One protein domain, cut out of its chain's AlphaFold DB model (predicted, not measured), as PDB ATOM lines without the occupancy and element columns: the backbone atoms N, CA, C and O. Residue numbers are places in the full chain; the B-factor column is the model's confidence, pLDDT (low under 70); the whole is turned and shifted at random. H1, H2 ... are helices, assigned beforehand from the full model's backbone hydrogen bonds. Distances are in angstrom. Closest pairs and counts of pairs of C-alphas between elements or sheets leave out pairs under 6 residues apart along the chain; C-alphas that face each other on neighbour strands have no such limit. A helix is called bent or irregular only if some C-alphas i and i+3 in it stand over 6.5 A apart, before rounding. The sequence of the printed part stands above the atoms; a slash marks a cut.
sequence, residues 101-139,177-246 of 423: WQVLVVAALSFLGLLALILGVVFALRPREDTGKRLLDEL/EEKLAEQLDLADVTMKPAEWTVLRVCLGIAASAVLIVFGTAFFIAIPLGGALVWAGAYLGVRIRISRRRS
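This is residues 101 to 139 and 177 to 246 of the 423 residues of a protein of Actinophytocola sp (UniProt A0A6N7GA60). The longest helix, H5, and the helix before it, H4, form a helical hairpin opened like a V, with short H3 across its open end; H1 lies along H4, opposite ways. Beyond the end of H1 the chain continues into H2, whose residues 133 to 139 stick out free, and H1 together with this arm makes the longest axis. The printed part has 109 residues with five named helices, H1 to H5 in chain order, no named strand, and the class all helix. It is loose, with a radius of gyration of the C-alphas of 16.6 A and spans of 57 by 25 by 25 A.

H5, residues 218 to 246, is 41.5 A long and ends with C-alpha 246 at (216.216, 162.543, 127.728). It is neither bent nor irregular, but only just: C-alphas 219 and 222 are 6.2 A apart. H4, residues 193 to 213, measures 30.5 A and begins with C-alpha 193 at (194.026, 158.141, 136.376). H1, residues 101 to 124, measures 33.1 A from C-alpha 101 at (193.491, 191.524, 160.295). H3 has residues 177 to 186, and H2 has residues 131 to 139.

H4 is the hub, touching H1, H3 and H5. H4 and H5 are a hairpin, opposite ways at a steep tilt of 44 degrees; their closest C-alphas, of Ser 208 and Gly 225, are 4.3 A apart. H1 touches H4 with residues 106 to 117 alone, at a shallow tilt of 20 degrees, opposite ways; the closest C-alphas, of Ser 110 and Val 210, are 5.5 A apart. H3 touches residue 193 alone of H4, about perpendicular at 89 degrees, with the C-alphas of Ala 181 and Pro 193 closest at 5.8 A. H3 touches H5 at residues 237 to 244 alone, the same way at a steep tilt of 49 degrees; the C-alphas of Leu 186 and Ile 241 are closest, 6.0 A apart. H1 and H5 are near each other, and H2 is apart from H1, H3, H4 and H5. In H1, H2, H3 and H4 every O i to N i+4 pair is within hydrogen-bond range, and in H5 24 of 25 are.

The two C-alphas farthest apart, of Trp 101 and Leu 139, are 58.3 A apart. Residues 140 to 176 are not printed, and C-alphas 139 and 177 are 24.3 A apart across this cut. Of the links printed whole, H4 to H5 is tight, H1 to H2 and H3 to H4 are short, and none is long. The mean pLDDT of the printed part is 71.9; 41 residues are under 70, among them 120 to 139 and 186 to 195.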
ATOM      1  N   TRP A 101     193.395 192.925 159.863       68.69
ATOM      2  CA  TRP A 101     193.491 191.524 160.295       68.69
ATOM      3  C   TRP A 101     192.795 190.576 159.312       68.69
ATOM      4  O   TRP A 101     193.290 189.479 159.068       68.69
ATOM      5  N   GLN A 102     191.694 191.011 158.692       73.19
ATOM      6  CA  GLN A 102     190.969 190.222 157.695       73.19
ATOM      7  C   GLN A 102     191.823 190.003 156.446       73.19
ATOM      8  O   GLN A 102     191.924 188.872 155.982       73.19
ATOM      9  N   VAL A 103     192.507 191.043 155.957       72.12
ATOM     10  CA  VAL A 103     193.442 190.972 154.826       72.12
ATOM     11  C   VAL A 103     194.667 190.132 155.183       72.12
ATOM     12  O   VAL A 103     195.118 189.357 154.347       72.12
ATOM     13  N   LEU A 104     195.174 190.201 156.420       72.81
ATOM     14  CA  LEU A 104     196.281 189.349 156.872       72.81
ATOM     15  C   LEU A 104     195.878 187.874 156.995       72.81
ATOM     16  O   LEU A 104     196.651 187.007 156.599       72.81
ATOM     17  N   VAL A 105     194.674 187.574 157.487       77.06
ATOM     18  CA  VAL A 105     194.146 186.201 157.563       77.06
ATOM     19  C   VAL A 105     193.879 185.651 156.165       77.06
ATOM     20  O   VAL A 105     194.251 184.521 155.865       77.06
ATOM     21  N   VAL A 106     193.309 186.467 155.282       74.88
ATOM     22  CA  VAL A 106     193.119 186.164 153.861       74.88
ATOM     23  C   VAL A 106     194.458 185.910 153.164       74.88
ATOM     24  O   VAL A 106     194.617 184.887 152.497       74.88
ATOM     25  N   ALA A 107     195.445 186.786 153.352       70.69
ATOM     26  CA  ALA A 107     196.778 186.641 152.785       70.69
ATOM     27  C   ALA A 107     197.479 185.394 153.339       70.69
ATOM     28  O   ALA A 107     198.032 184.621 152.562       70.69
ATOM     29  N   ALA A 108     197.380 185.131 154.644       77.50
ATOM     30  CA  ALA A 108     197.944 183.946 155.278       77.50
ATOM     31  C   ALA A 108     197.285 182.659 154.773       77.50
ATOM     32  O   ALA A 108     197.999 181.731 154.413       77.50
ATOM     33  N   LEU A 109     195.952 182.605 154.671       77.94
ATOM     34  CA  LEU A 109     195.218 181.456 154.131       77.94
ATOM     35  C   LEU A 109     195.495 181.250 152.642       77.94
ATOM     36  O   LEU A 109     195.637 180.112 152.199       77.94
ATOM     37  N   SER A 110     195.629 182.331 151.872       70.75
ATOM     38  CA  SER A 110     196.002 182.257 150.461       70.75
ATOM     39  C   SER A 110     197.440 181.777 150.277       70.75
ATOM     40  O   SER A 110     197.688 180.926 149.429       70.75
ATOM     41  N   PHE A 111     198.371 182.230 151.123       75.31
ATOM     42  CA  PHE A 111     199.759 181.780 151.149       75.31
ATOM     43  C   PHE A 111     199.853 180.314 151.572       75.31
ATOM     44  O   PHE A 111     200.562 179.549 150.933       75.31
ATOM     45  N   LEU A 112     199.086 179.888 152.579       77.19
ATOM     46  CA  LEU A 112     198.992 178.489 153.007       77.19
ATOM     47  C   LEU A 112     198.356 177.607 151.928       77.19
ATOM     48  O   LEU A 112     198.817 176.492 151.711       77.19
ATOM     49  N   GLY A 113     197.348 178.111 151.214       73.88
ATOM     50  CA  GLY A 113     196.724 177.435 150.077       73.88
ATOM     51  C   GLY A 113     197.673 177.298 148.888       73.88
ATOM     52  O   GLY A 113     197.759 176.229 148.291       73.88
ATOM     53  N   LEU A 114     198.446 178.342 148.581       71.62
ATOM     54  CA  LEU A 114     199.444 178.345 147.510       71.62
ATOM     55  C   LEU A 114     200.662 177.483 147.887       71.62
ATOM     56  O   LEU A 114     201.168 176.736 147.056       71.62
ATOM     57  N   LEU A 115     201.069 177.486 149.158       73.19
ATOM     58  CA  LEU A 115     202.094 176.601 149.712       73.19
ATOM     59  C   LEU A 115     201.636 175.139 149.701       73.19
ATOM     60  O   LEU A 115     202.411 174.276 149.309       73.19
ATOM     61  N   ALA A 116     200.388 174.850 150.078       69.25
ATOM     62  CA  ALA A 116     199.795 173.517 149.997       69.25
ATOM     63  C   ALA A 116     199.609 173.060 148.543       69.25
ATOM     64  O   ALA A 116     199.774 171.880 148.251       69.25
ATOM     65  N   LEU A 117     199.340 173.986 147.616       67.25
ATOM     66  CA  LEU A 117     199.300 173.737 146.175       67.25
ATOM     67  C   LEU A 117     200.692 173.407 145.634       67.25
ATOM     68  O   LEU A 117     200.848 172.411 144.933       67.25
ATOM     69  N   ILE A 118     201.714 174.175 146.013       67.19
ATOM     70  CA  ILE A 118     203.109 173.897 145.658       67.19
ATOM     71  C   ILE A 118     203.564 172.581 146.290       67.19
ATOM     72  O   ILE A 118     204.142 171.764 145.591       67.19
ATOM     73  N   LEU A 119     203.272 172.323 147.567       70.62
ATOM     74  CA  LEU A 119     203.611 171.070 148.246       70.62
ATOM     75  C   LEU A 119     202.853 169.881 147.665       70.62
ATOM     76  O   LEU A 119     203.458 168.835 147.486       70.62
ATOM     77  N   GLY A 120     201.573 170.025 147.331       64.94
ATOM     78  CA  GLY A 120     200.759 168.983 146.709       64.94
ATOM     79  C   GLY A 120     201.242 168.661 145.300       64.94
ATOM     80  O   GLY A 120     201.408 167.492 144.961       64.94
ATOM     81  N   VAL A 121     201.568 169.685 144.510       63.78
ATOM     82  CA  VAL A 121     202.202 169.527 143.198       63.78
ATOM     83  C   VAL A 121     203.587 168.910 143.358       63.78
ATOM     84  O   VAL A 121     203.869 167.931 142.692       63.78
ATOM     85  N   VAL A 122     204.434 169.388 144.269       65.06
ATOM     86  CA  VAL A 122     205.778 168.837 144.511       65.06
ATOM     87  C   VAL A 122     205.712 167.400 145.017       65.06
ATOM     88  O   VAL A 122     206.515 166.596 144.566       65.06
ATOM     89  N   PHE A 123     204.774 167.057 145.901       62.56
ATOM     90  CA  PHE A 123     204.590 165.721 146.473       62.56
ATOM     91  C   PHE A 123     204.009 164.738 145.456       62.56
ATOM     92  O   PHE A 123     204.538 163.641 145.311       62.56
ATOM     93  N   ALA A 124     202.991 165.142 144.689       57.62
ATOM     94  CA  ALA A 124     202.465 164.348 143.576       57.62
ATOM     95  C   ALA A 124     203.480 164.234 142.430       57.62
ATOM     96  O   ALA A 124     203.508 163.254 141.690       57.62
ATOM     97  N   LEU A 125     204.361 165.225 142.316       57.12
ATOM     98  CA  LEU A 125     205.518 165.183 141.455       57.12
ATOM     99  C   LEU A 125     206.744 164.585 142.168       57.12
ATOM    100  O   LEU A 125     207.792 164.593 141.549       57.12
ATOM    101  N   ARG A 126     206.746 164.040 143.387       56.62
ATOM    102  CA  ARG A 126     207.987 163.392 143.857       56.62
ATOM    103  C   ARG A 126     208.150 162.070 143.105       56.62
ATOM    104  O   ARG A 126     207.253 161.237 143.201       56.62
ATOM    105  N   PRO A 127     209.243 161.869 142.343       50.94
ATOM    106  CA  PRO A 127     209.514 160.564 141.762       50.94
ATOM    107  C   PRO A 127     209.723 159.593 142.926       50.94
ATOM    108  O   PRO A 127     210.634 159.775 143.732       50.94
ATOM    109  N   ARG A 128     208.839 158.605 143.069       50.28
ATOM    110  CA  ARG A 128     209.119 157.464 143.939       50.28
ATOM    111  C   ARG A 128     210.042 156.554 143.139       50.28
ATOM    112  O   ARG A 128     209.605 155.947 142.175       50.28
ATOM    113  N   GLU A 129     211.304 156.476 143.546       52.81
ATOM    114  CA  GLU A 129     212.386 155.712 142.894       52.81
ATOM    115  C   GLU A 129     212.113 154.193 142.767       52.81
ATOM    116  O   GLU A 129     212.896 153.455 142.165       52.81
ATOM    117  N   ASP A 130     210.989 153.707 143.294       50.84
ATOM    118  CA  ASP A 130     210.694 152.287 143.466       50.84
ATOM    119  C   ASP A 130     209.977 151.623 142.278       50.84
ATOM    120  O   ASP A 130     209.888 150.396 142.260       50.84
ATOM    121  N   THR A 131     209.448 152.358 141.292       53.03
ATOM    122  CA  THR A 131     208.571 151.757 140.261       53.03
ATOM    123  C   THR A 131     209.317 150.792 139.341       53.03
ATOM    124  O   THR A 131     208.852 149.671 139.137       53.03
ATOM    125  N   GLY A 132     210.500 151.162 138.833       53.22
ATOM    126  CA  GLY A 132     211.305 150.256 138.006       53.22
ATOM    127  C   GLY A 132     211.732 148.996 138.762       53.22
ATOM    128  O   GLY A 132     211.697 147.909 138.193       53.22
ATOM    129  N   LYS A 133     212.027 149.119 140.064       54.56
ATOM    130  CA  LYS A 133     212.336 147.972 140.933       54.56
ATOM    131  C   LYS A 133     211.119 147.072 141.143       54.56
ATOM    132  O   LYS A 133     211.263 145.862 141.081       54.56
ATOM    133  N   ARG A 134     209.923 147.642 141.338       56.75
ATOM    134  CA  ARG A 134     208.672 146.877 141.495       56.75
ATOM    135  C   ARG A 134     208.260 146.163 140.217       56.75
ATOM    136  O   ARG A 134     207.862 145.015 140.302       56.75
ATOM    137  N   LEU A 135     208.406 146.796 139.053       57.28
ATOM    138  CA  LEU A 135     208.164 146.134 137.771       57.28
ATOM    139  C   LEU A 135     209.186 145.029 137.518       57.28
ATOM    140  O   LEU A 135     208.782 143.950 137.120       57.28
ATOM    141  N   LEU A 136     210.476 145.232 137.813       56.72
ATOM    142  CA  LEU A 136     211.457 144.138 137.784       56.72
ATOM    143  C   LEU A 136     211.059 142.986 138.720       56.72
ATOM    144  O   LEU A 136     211.183 141.824 138.343       56.72
ATOM    145  N   ASP A 137     210.568 143.310 139.916       56.16
ATOM    146  CA  ASP A 137     210.188 142.354 140.962       56.16
ATOM    147  C   ASP A 137     208.820 141.672 140.720       56.16
ATOM    148  O   ASP A 137     208.519 140.613 141.273       56.16
ATOM    149  N   GLU A 138     207.980 142.267 139.875       58.47
ATOM    150  CA  GLU A 138     206.695 141.733 139.415       58.47
ATOM    151  C   GLU A 138     206.862 140.937 138.106       58.47
ATOM    152  O   GLU A 138     206.255 139.880 137.936       58.47
ATOM    153  N   LEU A 139     207.775 141.363 137.225       54.94
ATOM    154  CA  LEU A 139     208.177 140.654 136.005       54.94
ATOM    155  C   LEU A 139     209.051 139.425 136.297       54.94
ATOM    156  O   LEU A 139     208.954 138.423 135.587       54.94
ATOM    157  N   GLU A 177     191.153 158.231 129.031       66.44
ATOM    158  CA  GLU A 177     191.731 157.488 130.153       66.44
ATOM    159  C   GLU A 177     192.954 156.682 129.735       66.44
ATOM    160  O   GLU A 177     193.962 156.743 130.426       66.44
ATOM    161  N   GLU A 178     192.912 156.002 128.587       66.69
ATOM    162  CA  GLU A 178     194.044 155.213 128.085       66.69
ATOM    163  C   GLU A 178     195.254 156.103 127.794       66.69
ATOM    164  O   GLU A 178     196.350 155.837 128.279       66.69
ATOM    165  N   LYS A 179     195.047 157.233 127.103       70.88
ATOM    166  CA  LYS A 179     196.119 158.210 126.843       70.88
ATOM    167  C   LYS A 179     196.664 158.836 128.124       70.88
ATOM    168  O   LYS A 179     197.857 159.127 128.207       70.88
ATOM    169  N   LEU A 180     195.807 159.093 129.114       67.44
ATOM    170  CA  LEU A 180     196.230 159.649 130.396       67.44
ATOM    171  C   LEU A 180     196.992 158.607 131.223       67.44
ATOM    172  O   LEU A 180     198.014 158.947 131.809       67.44
ATOM    173  N   ALA A 181     196.537 157.357 131.233       68.31
ATOM    174  CA  ALA A 181     197.218 156.240 131.874       68.31
ATOM    175  C   ALA A 181     198.592 155.997 131.240       68.31
ATOM    176  O   ALA A 181     199.578 155.887 131.960       68.31
ATOM    177  N   GLU A 182     198.682 156.020 129.909       69.69
ATOM    178  CA  GLU A 182     199.946 155.910 129.179       69.69
ATOM    179  C   GLU A 182     200.896 157.065 129.531       69.69
ATOM    180  O   GLU A 182     202.066 156.841 129.834       69.69
ATOM    181  N   GLN A 183     200.404 158.310 129.566       69.19
ATOM    182  CA  GLN A 183     201.215 159.470 129.953       69.19
ATOM    183  C   GLN A 183     201.669 159.425 131.415       69.19
ATOM    184  O   GLN A 183     202.782 159.861 131.714       69.19
ATOM    185  N   LEU A 184     200.830 158.928 132.324       68.75
ATOM    186  CA  LEU A 184     201.172 158.778 133.738       68.75
ATOM    187  C   LEU A 184     202.186 157.647 133.948       68.75
ATOM    188  O   LEU A 184     203.166 157.860 134.660       68.75
ATOM    189  N   ASP A 185     202.030 156.512 133.261       71.00
ATOM    190  CA  ASP A 185     202.999 155.407 133.272       71.00
ATOM    191  C   ASP A 185     204.353 155.856 132.690       71.00
ATOM    192  O   ASP A 185     205.410 155.640 133.285       71.00
ATOM    193  N   LEU A 186     204.332 156.609 131.583       67.94
ATOM    194  CA  LEU A 186     205.518 157.259 131.016       67.94
ATOM    195  C   LEU A 186     206.162 158.259 131.982       67.94
ATOM    196  O   LEU A 186     207.389 158.355 132.039       67.94
ATOM    197  N   ALA A 187     205.366 158.998 132.752       64.62
ATOM    198  CA  ALA A 187     205.848 159.948 133.751       64.62
ATOM    199  C   ALA A 187     206.302 159.289 135.069       64.62
ATOM    200  O   ALA A 187     206.765 160.011 135.956       64.62
ATOM    201  N   ASP A 188     206.194 157.959 135.179       66.38
ATOM    202  CA  ASP A 188     206.432 157.166 136.394       66.38
ATOM    203  C   ASP A 188     205.546 157.586 137.579       66.38
ATOM    204  O   ASP A 188     205.936 157.535 138.744       66.38
ATOM    205  N   VAL A 189     204.336 158.061 137.283       64.12
ATOM    206  CA  VAL A 189     203.366 158.479 138.293       64.12
ATOM    207  C   VAL A 189     202.462 157.291 138.601       64.12
ATOM    208  O   VAL A 189     201.612 156.921 137.801       64.12
ATOM    209  N   THR A 190     202.618 156.713 139.790       57.59
ATOM    210  CA  THR A 190     201.892 155.505 140.228       57.59
ATOM    211  C   THR A 190     200.430 155.755 140.620       57.59
ATOM    212  O   THR A 190     199.774 154.854 141.138       57.59
ATOM    213  N   MET A 191     199.928 156.982 140.469       58.25
ATOM    214  CA  MET A 191     198.547 157.320 140.814       58.25
ATOM    215  C   MET A 191     197.597 156.797 139.744       58.25
ATOM    216  O   MET A 191     197.870 156.913 138.547       58.25
ATOM    217  N   LYS A 192     196.443 156.276 140.170       67.69
ATOM    218  CA  LYS A 192     195.387 155.906 139.223       67.69
ATOM    219  C   LYS A 192     194.944 157.149 138.439       67.69
ATOM    220  O   LYS A 192     194.892 158.238 139.023       67.69
ATOM    221  N   PRO A 193     194.547 157.017 137.157       69.62
ATOM    222  CA  PRO A 193     194.026 158.141 136.376       69.62
ATOM    223  C   PRO A 193     192.904 158.888 137.113       69.62
ATOM    224  O   PRO A 193     192.910 160.118 137.164       69.62
ATOM    225  N   ALA A 194     192.016 158.146 137.783       64.12
ATOM    226  CA  ALA A 194     190.938 158.704 138.594       64.12
ATOM    227  C   ALA A 194     191.456 159.528 139.795       64.12
ATOM    228  O   ALA A 194     191.049 160.675 139.966       64.12
ATOM    229  N   GLU A 195     192.418 159.019 140.572       68.31
ATOM    230  CA  GLU A 195     193.020 159.745 141.710       68.31
ATOM    231  C   GLU A 195     193.698 161.047 141.266       68.31
ATOM    232  O   GLU A 195     193.545 162.094 141.900       68.31
ATOM    233  N   TRP A 196     194.399 161.004 140.132       71.12
ATOM    234  CA  TRP A 196     195.056 162.168 139.551       71.12
ATOM    235  C   TRP A 196     194.057 163.226 139.063       71.12
ATOM    236  O   TRP A 196     194.273 164.425 139.260       71.12
ATOM    237  N   THR A 197     192.938 162.810 138.460       72.81
ATOM    238  CA  THR A 197     191.875 163.746 138.052       72.81
ATOM    239  C   THR A 197     191.178 164.386 139.249       72.81
ATOM    240  O   THR A 197     190.997 165.601 139.249       72.81
ATOM    241  N   VAL A 198     190.886 163.617 140.305       71.50
ATOM    242  CA  VAL A 198     190.314 164.145 141.552       71.50
ATOM    243  C   VAL A 198     191.263 165.157 142.192       71.50
ATOM    244  O   VAL A 198     190.832 166.253 142.547       71.50
ATOM    245  N   LEU A 199     192.567 164.859 142.249       74.00
ATOM    246  CA  LEU A 199     193.567 165.798 142.758       74.00
ATOM    247  C   LEU A 199     193.578 167.109 141.954       74.00
ATOM    248  O   LEU A 199     193.576 168.184 142.549       74.00
ATOM    249  N   ARG A 200     193.542 167.041 140.614       75.88
ATOM    250  CA  ARG A 200     193.475 168.233 139.746       75.88
ATOM    251  C   ARG A 200     192.213 169.057 139.985       75.88
ATOM    252  O   ARG A 200     192.298 170.281 140.024       75.88
ATOM    253  N   VAL A 201     191.062 168.409 140.151       76.25
ATOM    254  CA  VAL A 201     189.786 169.097 140.407       76.25
ATOM    255  C   VAL A 201     189.809 169.780 141.774       76.25
ATOM    256  O   VAL A 201     189.522 170.972 141.857       76.25
ATOM    257  N   CYS A 202     190.229 169.078 142.831       74.19
ATOM    258  CA  CYS A 202     190.380 169.665 144.166       74.19
ATOM    259  C   CYS A 202     191.342 170.860 144.157       74.19
ATOM    260  O   CYS A 202     191.055 171.898 144.754       74.19
ATOM    261  N   LEU A 203     192.457 170.738 143.435       76.06
ATOM    262  CA  LEU A 203     193.447 171.801 143.306       76.06
ATOM    263  C   LEU A 203     192.902 173.005 142.519       76.06
ATOM    264  O   LEU A 203     193.153 174.145 142.898       76.06
ATOM    265  N   GLY A 204     192.116 172.765 141.464       79.62
ATOM    266  CA  GLY A 204     191.443 173.810 140.687       79.62
ATOM    267  C   GLY A 204     190.428 174.597 141.515       79.62
ATOM    268  O   GLY A 204     190.388 175.826 141.433       79.62
ATOM    269  N   ILE A 205     189.659 173.911 142.367       77.19
ATOM    270  CA  ILE A 205     188.718 174.546 143.302       77.19
ATOM    271  C   ILE A 205     189.478 175.408 144.319       77.19
ATOM    272  O   ILE A 205     189.117 176.566 144.523       77.19
ATOM    273  N   ALA A 206     190.565 174.889 144.899       73.50
ATOM    274  CA  ALA A 206     191.395 175.638 145.842       73.50
ATOM    275  C   ALA A 206     192.028 176.888 145.201       73.50
ATOM    276  O   ALA A 206     191.963 177.974 145.773       73.50
ATOM    277  N   ALA A 207     192.578 176.764 143.988       75.12
ATOM    278  CA  ALA A 207     193.148 177.891 143.246       75.12
ATOM    279  C   ALA A 207     192.094 178.960 142.915       75.12
ATOM    280  O   ALA A 207     192.351 180.156 143.050       75.12
ATOM    281  N   SER A 208     190.888 178.535 142.534       79.50
ATOM    282  CA  SER A 208     189.770 179.442 142.256       79.50
ATOM    283  C   SER A 208     189.324 180.193 143.514       79.50
ATOM    284  O   SER A 208     189.103 181.400 143.460       79.50
ATOM    285  N   ALA A 209     189.251 179.513 144.663       75.12
ATOM    286  CA  ALA A 209     188.917 180.135 145.945       75.12
ATOM    287  C   ALA A 209     189.946 181.201 146.353       75.12
ATOM    288  O   ALA A 209     189.566 182.286 146.788       75.12
ATOM    289  N   VAL A 210     191.239 180.932 146.146       77.00
ATOM    290  CA  VAL A 210     192.313 181.908 146.384       77.00
ATOM    291  C   VAL A 210     192.138 183.151 145.508       77.00
ATOM    292  O   VAL A 210     192.204 184.268 146.015       77.00
ATOM    293  N   LEU A 211     191.858 182.985 144.213       77.88
ATOM    294  CA  LEU A 211     191.645 184.113 143.301       77.88
ATOM    295  C   LEU A 211     190.450 184.986 143.718       77.88
ATOM    296  O   LEU A 211     190.545 186.214 143.661       77.88
ATOM    297  N   ILE A 212     189.348 184.376 144.166       79.50
ATOM    298  CA  ILE A 212     188.164 185.103 144.664       79.50
ATOM    299  C   ILE A 212     188.532 185.951 145.885       79.50
ATOM    300  O   ILE A 212     188.154 187.115 145.980       79.50
ATOM    301  N   VAL A 213     189.312 185.377 146.799       77.44
ATOM    302  CA  VAL A 213     189.775 186.039 148.020       77.44
ATOM    303  C   VAL A 213     190.687 187.245 147.717       77.44
ATOM    304  O   VAL A 213     190.650 188.234 148.443       77.44
ATOM    305  N   PHE A 214     191.426 187.220 146.604       76.75
ATOM    306  CA  PHE A 214     192.202 188.361 146.093       76.75
ATOM    307  C   PHE A 214     191.368 189.406 145.321       76.75
ATOM    308  O   PHE A 214     191.931 190.303 144.695       76.75
ATOM    309  N   GLY A 215     190.034 189.320 145.360       78.38
ATOM    310  CA  GLY A 215     189.136 190.325 144.785       78.38
ATOM    311  C   GLY A 215     188.836 190.144 143.296       78.38
ATOM    312  O   GLY A 215     188.251 191.032 142.677       78.38
ATOM    313  N   THR A 216     189.204 189.007 142.696       81.38
ATOM    314  CA  THR A 216     188.795 188.715 141.314       81.38
ATOM    315  C   THR A 216     187.324 188.298 141.259       81.38
ATOM    316  O   THR A 216     186.833 187.553 142.108       81.38
ATOM    317  N   ALA A 217     186.599 188.783 140.248       85.81
ATOM    318  CA  ALA A 217     185.188 188.448 140.073       85.81
ATOM    319  C   ALA A 217     184.999 186.930 139.918       85.81
ATOM    320  O   ALA A 217     185.727 186.286 139.163       85.81
ATOM    321  N   PHE A 218     183.978 186.368 140.572       81.19
ATOM    322  CA  PHE A 218     183.695 184.925 140.593       81.19
ATOM    323  C   PHE A 218     183.655 184.282 139.196       81.19
ATOM    324  O   PHE A 218     184.231 183.214 138.983       81.19
ATOM    325  N   PHE A 219     183.046 184.970 138.222       84.31
ATOM    326  CA  PHE A 219     182.951 184.510 136.831       84.31
ATOM    327  C   PHE A 219     184.307 184.412 136.115       84.31
ATOM    328  O   PHE A 219     184.420 183.673 135.143       84.31
ATOM    329  N   ILE A 220     185.328 185.131 136.586       83.50
ATOM    330  CA  ILE A 220     186.699 185.090 136.057       83.50
ATOM    331  C   ILE A 220     187.551 184.123 136.885       83.50
ATOM    332  O   ILE A 220     188.316 183.337 136.332       83.50
ATOM    333  N   ALA A 221     187.390 184.139 138.207       78.25
ATOM    334  CA  ALA A 221     188.215 183.383 139.139       78.25
ATOM    335  C   ALA A 221     188.117 181.861 138.945       78.25
ATOM    336  O   ALA A 221     189.138 181.176 138.959       78.25
ATOM    337  N   ILE A 222     186.907 181.333 138.722       79.00
ATOM    338  CA  ILE A 222     186.678 179.895 138.507       79.00
ATOM    339  C   ILE A 222     187.331 179.377 137.220       79.00
ATOM    340  O   ILE A 222     188.132 178.439 137.303       79.00
ATOM    341  N   PRO A 223     187.033 179.932 136.026       83.19
ATOM    342  CA  PRO A 223     187.661 179.437 134.807       83.19
ATOM    343  C   PRO A 223     189.175 179.664 134.821       83.19
ATOM    344  O   PRO A 223     189.911 178.802 134.346       83.19
ATOM    345  N   LEU A 224     189.658 180.762 135.413       79.81
ATOM    346  CA  LEU A 224     191.089 181.051 135.501       79.81
ATOM    347  C   LEU A 224     191.822 180.078 136.439       79.81
ATOM    348  O   LEU A 224     192.857 179.532 136.057       79.81
ATOM    349  N   GLY A 225     191.279 179.804 137.629       75.75
ATOM    350  CA  GLY A 225     191.857 178.854 138.584       75.75
ATOM    351  C   GLY A 225     191.876 177.421 138.047       75.75
ATOM    352  O   GLY A 225     192.900 176.736 138.129       75.75
ATOM    353  N   GLY A 226     190.781 176.991 137.409       78.12
ATOM    354  CA  GLY A 226     190.711 175.705 136.715       78.12
ATOM    355  C   GLY A 226     191.706 175.600 135.554       78.12
ATOM    356  O   GLY A 226     192.434 174.609 135.454       78.12
ATOM    357  N   ALA A 227     191.794 176.633 134.711       81.88
ATOM    358  CA  ALA A 227     192.710 176.663 133.573       81.88
ATOM    359  C   ALA A 227     194.183 176.636 134.004       81.88
ATOM    360  O   ALA A 227     194.969 175.891 133.419       81.88
ATOM    361  N   LEU A 228     194.558 177.388 135.045       77.38
ATOM    362  CA  LEU A 228     195.924 177.415 135.577       77.38
ATOM    363  C   LEU A 228     196.361 176.046 136.098       77.38
ATOM    364  O   LEU A 228     197.447 175.572 135.763       77.38
ATOM    365  N   VAL A 229     195.503 175.379 136.873       78.62
ATOM    366  CA  VAL A 229     195.793 174.040 137.399       78.62
ATOM    367  C   VAL A 229     195.846 173.004 136.280       78.62
ATOM    368  O   VAL A 229     196.752 172.168 136.261       78.62
ATOM    369  N   TRP A 230     194.927 173.075 135.316       79.94
ATOM    370  CA  TRP A 230     194.930 172.179 134.164       79.94
ATOM    371  C   TRP A 230     196.204 172.333 133.329       79.94
ATOM    372  O   TRP A 230     196.879 171.343 133.034       79.94
ATOM    373  N   ALA A 231     196.572 173.573 132.999       78.25
ATOM    374  CA  ALA A 231     197.779 173.890 132.245       78.25
ATOM    375  C   ALA A 231     199.046 173.481 133.008       78.25
ATOM    376  O   ALA A 231     199.919 172.830 132.434       78.25
ATOM    377  N   GLY A 232     199.127 173.785 134.307       77.06
ATOM    378  CA  GLY A 232     200.261 173.426 135.159       77.06
ATOM    379  C   GLY A 232     200.443 171.914 135.289       77.06
ATOM    380  O   GLY A 232     201.549 171.404 135.111       77.06
ATOM    381  N   ALA A 233     199.360 171.170 135.519       77.50
ATOM    382  CA  ALA A 233     199.416 169.716 135.634       77.50
ATOM    383  C   ALA A 233     199.727 169.032 134.292       77.50
ATOM    384  O   ALA A 233     200.425 168.018 134.265       77.50
ATOM    385  N   TYR A 234     199.236 169.575 133.177       79.44
ATOM    386  CA  TYR A 234     199.590 169.109 131.837       79.44
ATOM    387  C   TYR A 234     201.070 169.358 131.522       79.44
ATOM    388  O   TYR A 234     201.779 168.451 131.075       79.44
ATOM    389  N   LEU A 235     201.558 170.566 131.808       78.88
ATOM    390  CA  LEU A 235     202.946 170.947 131.576       78.88
ATOM    391  C   LEU A 235     203.906 170.144 132.465       78.88
ATOM    392  O   LEU A 235     204.919 169.655 131.972       78.88
ATOM    393  N   GLY A 236     203.566 169.931 133.739       79.06
ATOM    394  CA  GLY A 236     204.364 169.133 134.673       79.06
ATOM    395  C   GLY A 236     204.568 167.691 134.203       79.06
ATOM    396  O   GLY A 236     205.701 167.204 134.190       79.06
ATOM    397  N   VAL A 237     203.501 167.034 133.731       79.81
ATOM    398  CA  VAL A 237     203.579 165.680 133.150       79.81
ATOM    399  C   VAL A 237     204.429 165.682 131.878       79.81
ATOM    400  O   VAL A 237     205.311 164.840 131.727       79.81
ATOM    401  N   ARG A 238     204.252 166.659 130.981       82.50
ATOM    402  CA  ARG A 238     205.076 166.744 129.766       82.50
ATOM    403  C   ARG A 238     206.557 166.965 130.060       82.50
ATOM    404  O   ARG A 238     207.395 166.325 129.429       82.50
ATOM    405  N   ILE A 239     206.887 167.827 131.021       81.75
ATOM    406  CA  ILE A 239     208.273 168.058 131.448       81.75
ATOM    407  C   ILE A 239     208.867 166.767 132.019       81.75
ATOM    408  O   ILE A 239     210.002 166.427 131.695       81.75
ATOM    409  N   ARG A 240     208.105 166.019 132.825       82.88
ATOM    410  CA  ARG A 240     208.511 164.709 133.357       82.88
ATOM    411  C   ARG A 240     208.832 163.705 132.265       82.88
ATOM    412  O   ARG A 240     209.932 163.160 132.263       82.88
ATOM    413  N   ILE A 241     207.904 163.514 131.331       85.56
ATOM    414  CA  ILE A 241     208.081 162.605 130.195       85.56
ATOM    415  C   ILE A 241     209.313 163.027 129.391       85.56
ATOM    416  O   ILE A 241     210.168 162.200 129.098       85.56
ATOM    417  N   SER A 242     209.456 164.322 129.093       87.62
ATOM    418  CA  SER A 242     210.616 164.841 128.364       87.62
ATOM    419  C   SER A 242     211.934 164.588 129.098       87.62
ATOM    420  O   SER A 242     212.917 164.230 128.457       87.62
ATOM    421  N   ARG A 243     211.971 164.764 130.424       87.44
ATOM    422  CA  ARG A 243     213.165 164.489 131.236       87.44
ATOM    423  C   ARG A 243     213.504 163.003 131.253       87.44
ATOM    424  O   ARG A 243     214.667 162.666 131.069       87.44
ATOM    425  N   ARG A 244     212.508 162.125 131.420       87.19
ATOM    426  CA  ARG A 244     212.711 160.668 131.406       87.19
ATOM    427  C   ARG A 244     213.204 160.187 130.041       87.19
ATOM    428  O   ARG A 244     214.171 159.443 129.983       87.19
ATOM    429  N   ARG A 245     212.605 160.671 128.949       91.94
ATOM    430  CA  ARG A 245     213.055 160.369 127.579       91.94
ATOM    431  C   ARG A 245     214.476 160.864 127.309       91.94
ATOM    432  O   ARG A 245     215.248 160.148 126.687       91.94
ATOM    433  N   SER A 246     214.835 162.049 127.811       90.38
ATOM    434  CA  SER A 246     216.216 162.543 127.728       90.38
ATOM    435  C   SER A 246     217.180 161.639 128.492       90.38
ATOM    436  O   SER A 246     218.189 161.245 127.928       90.38
TER     437      SER A 246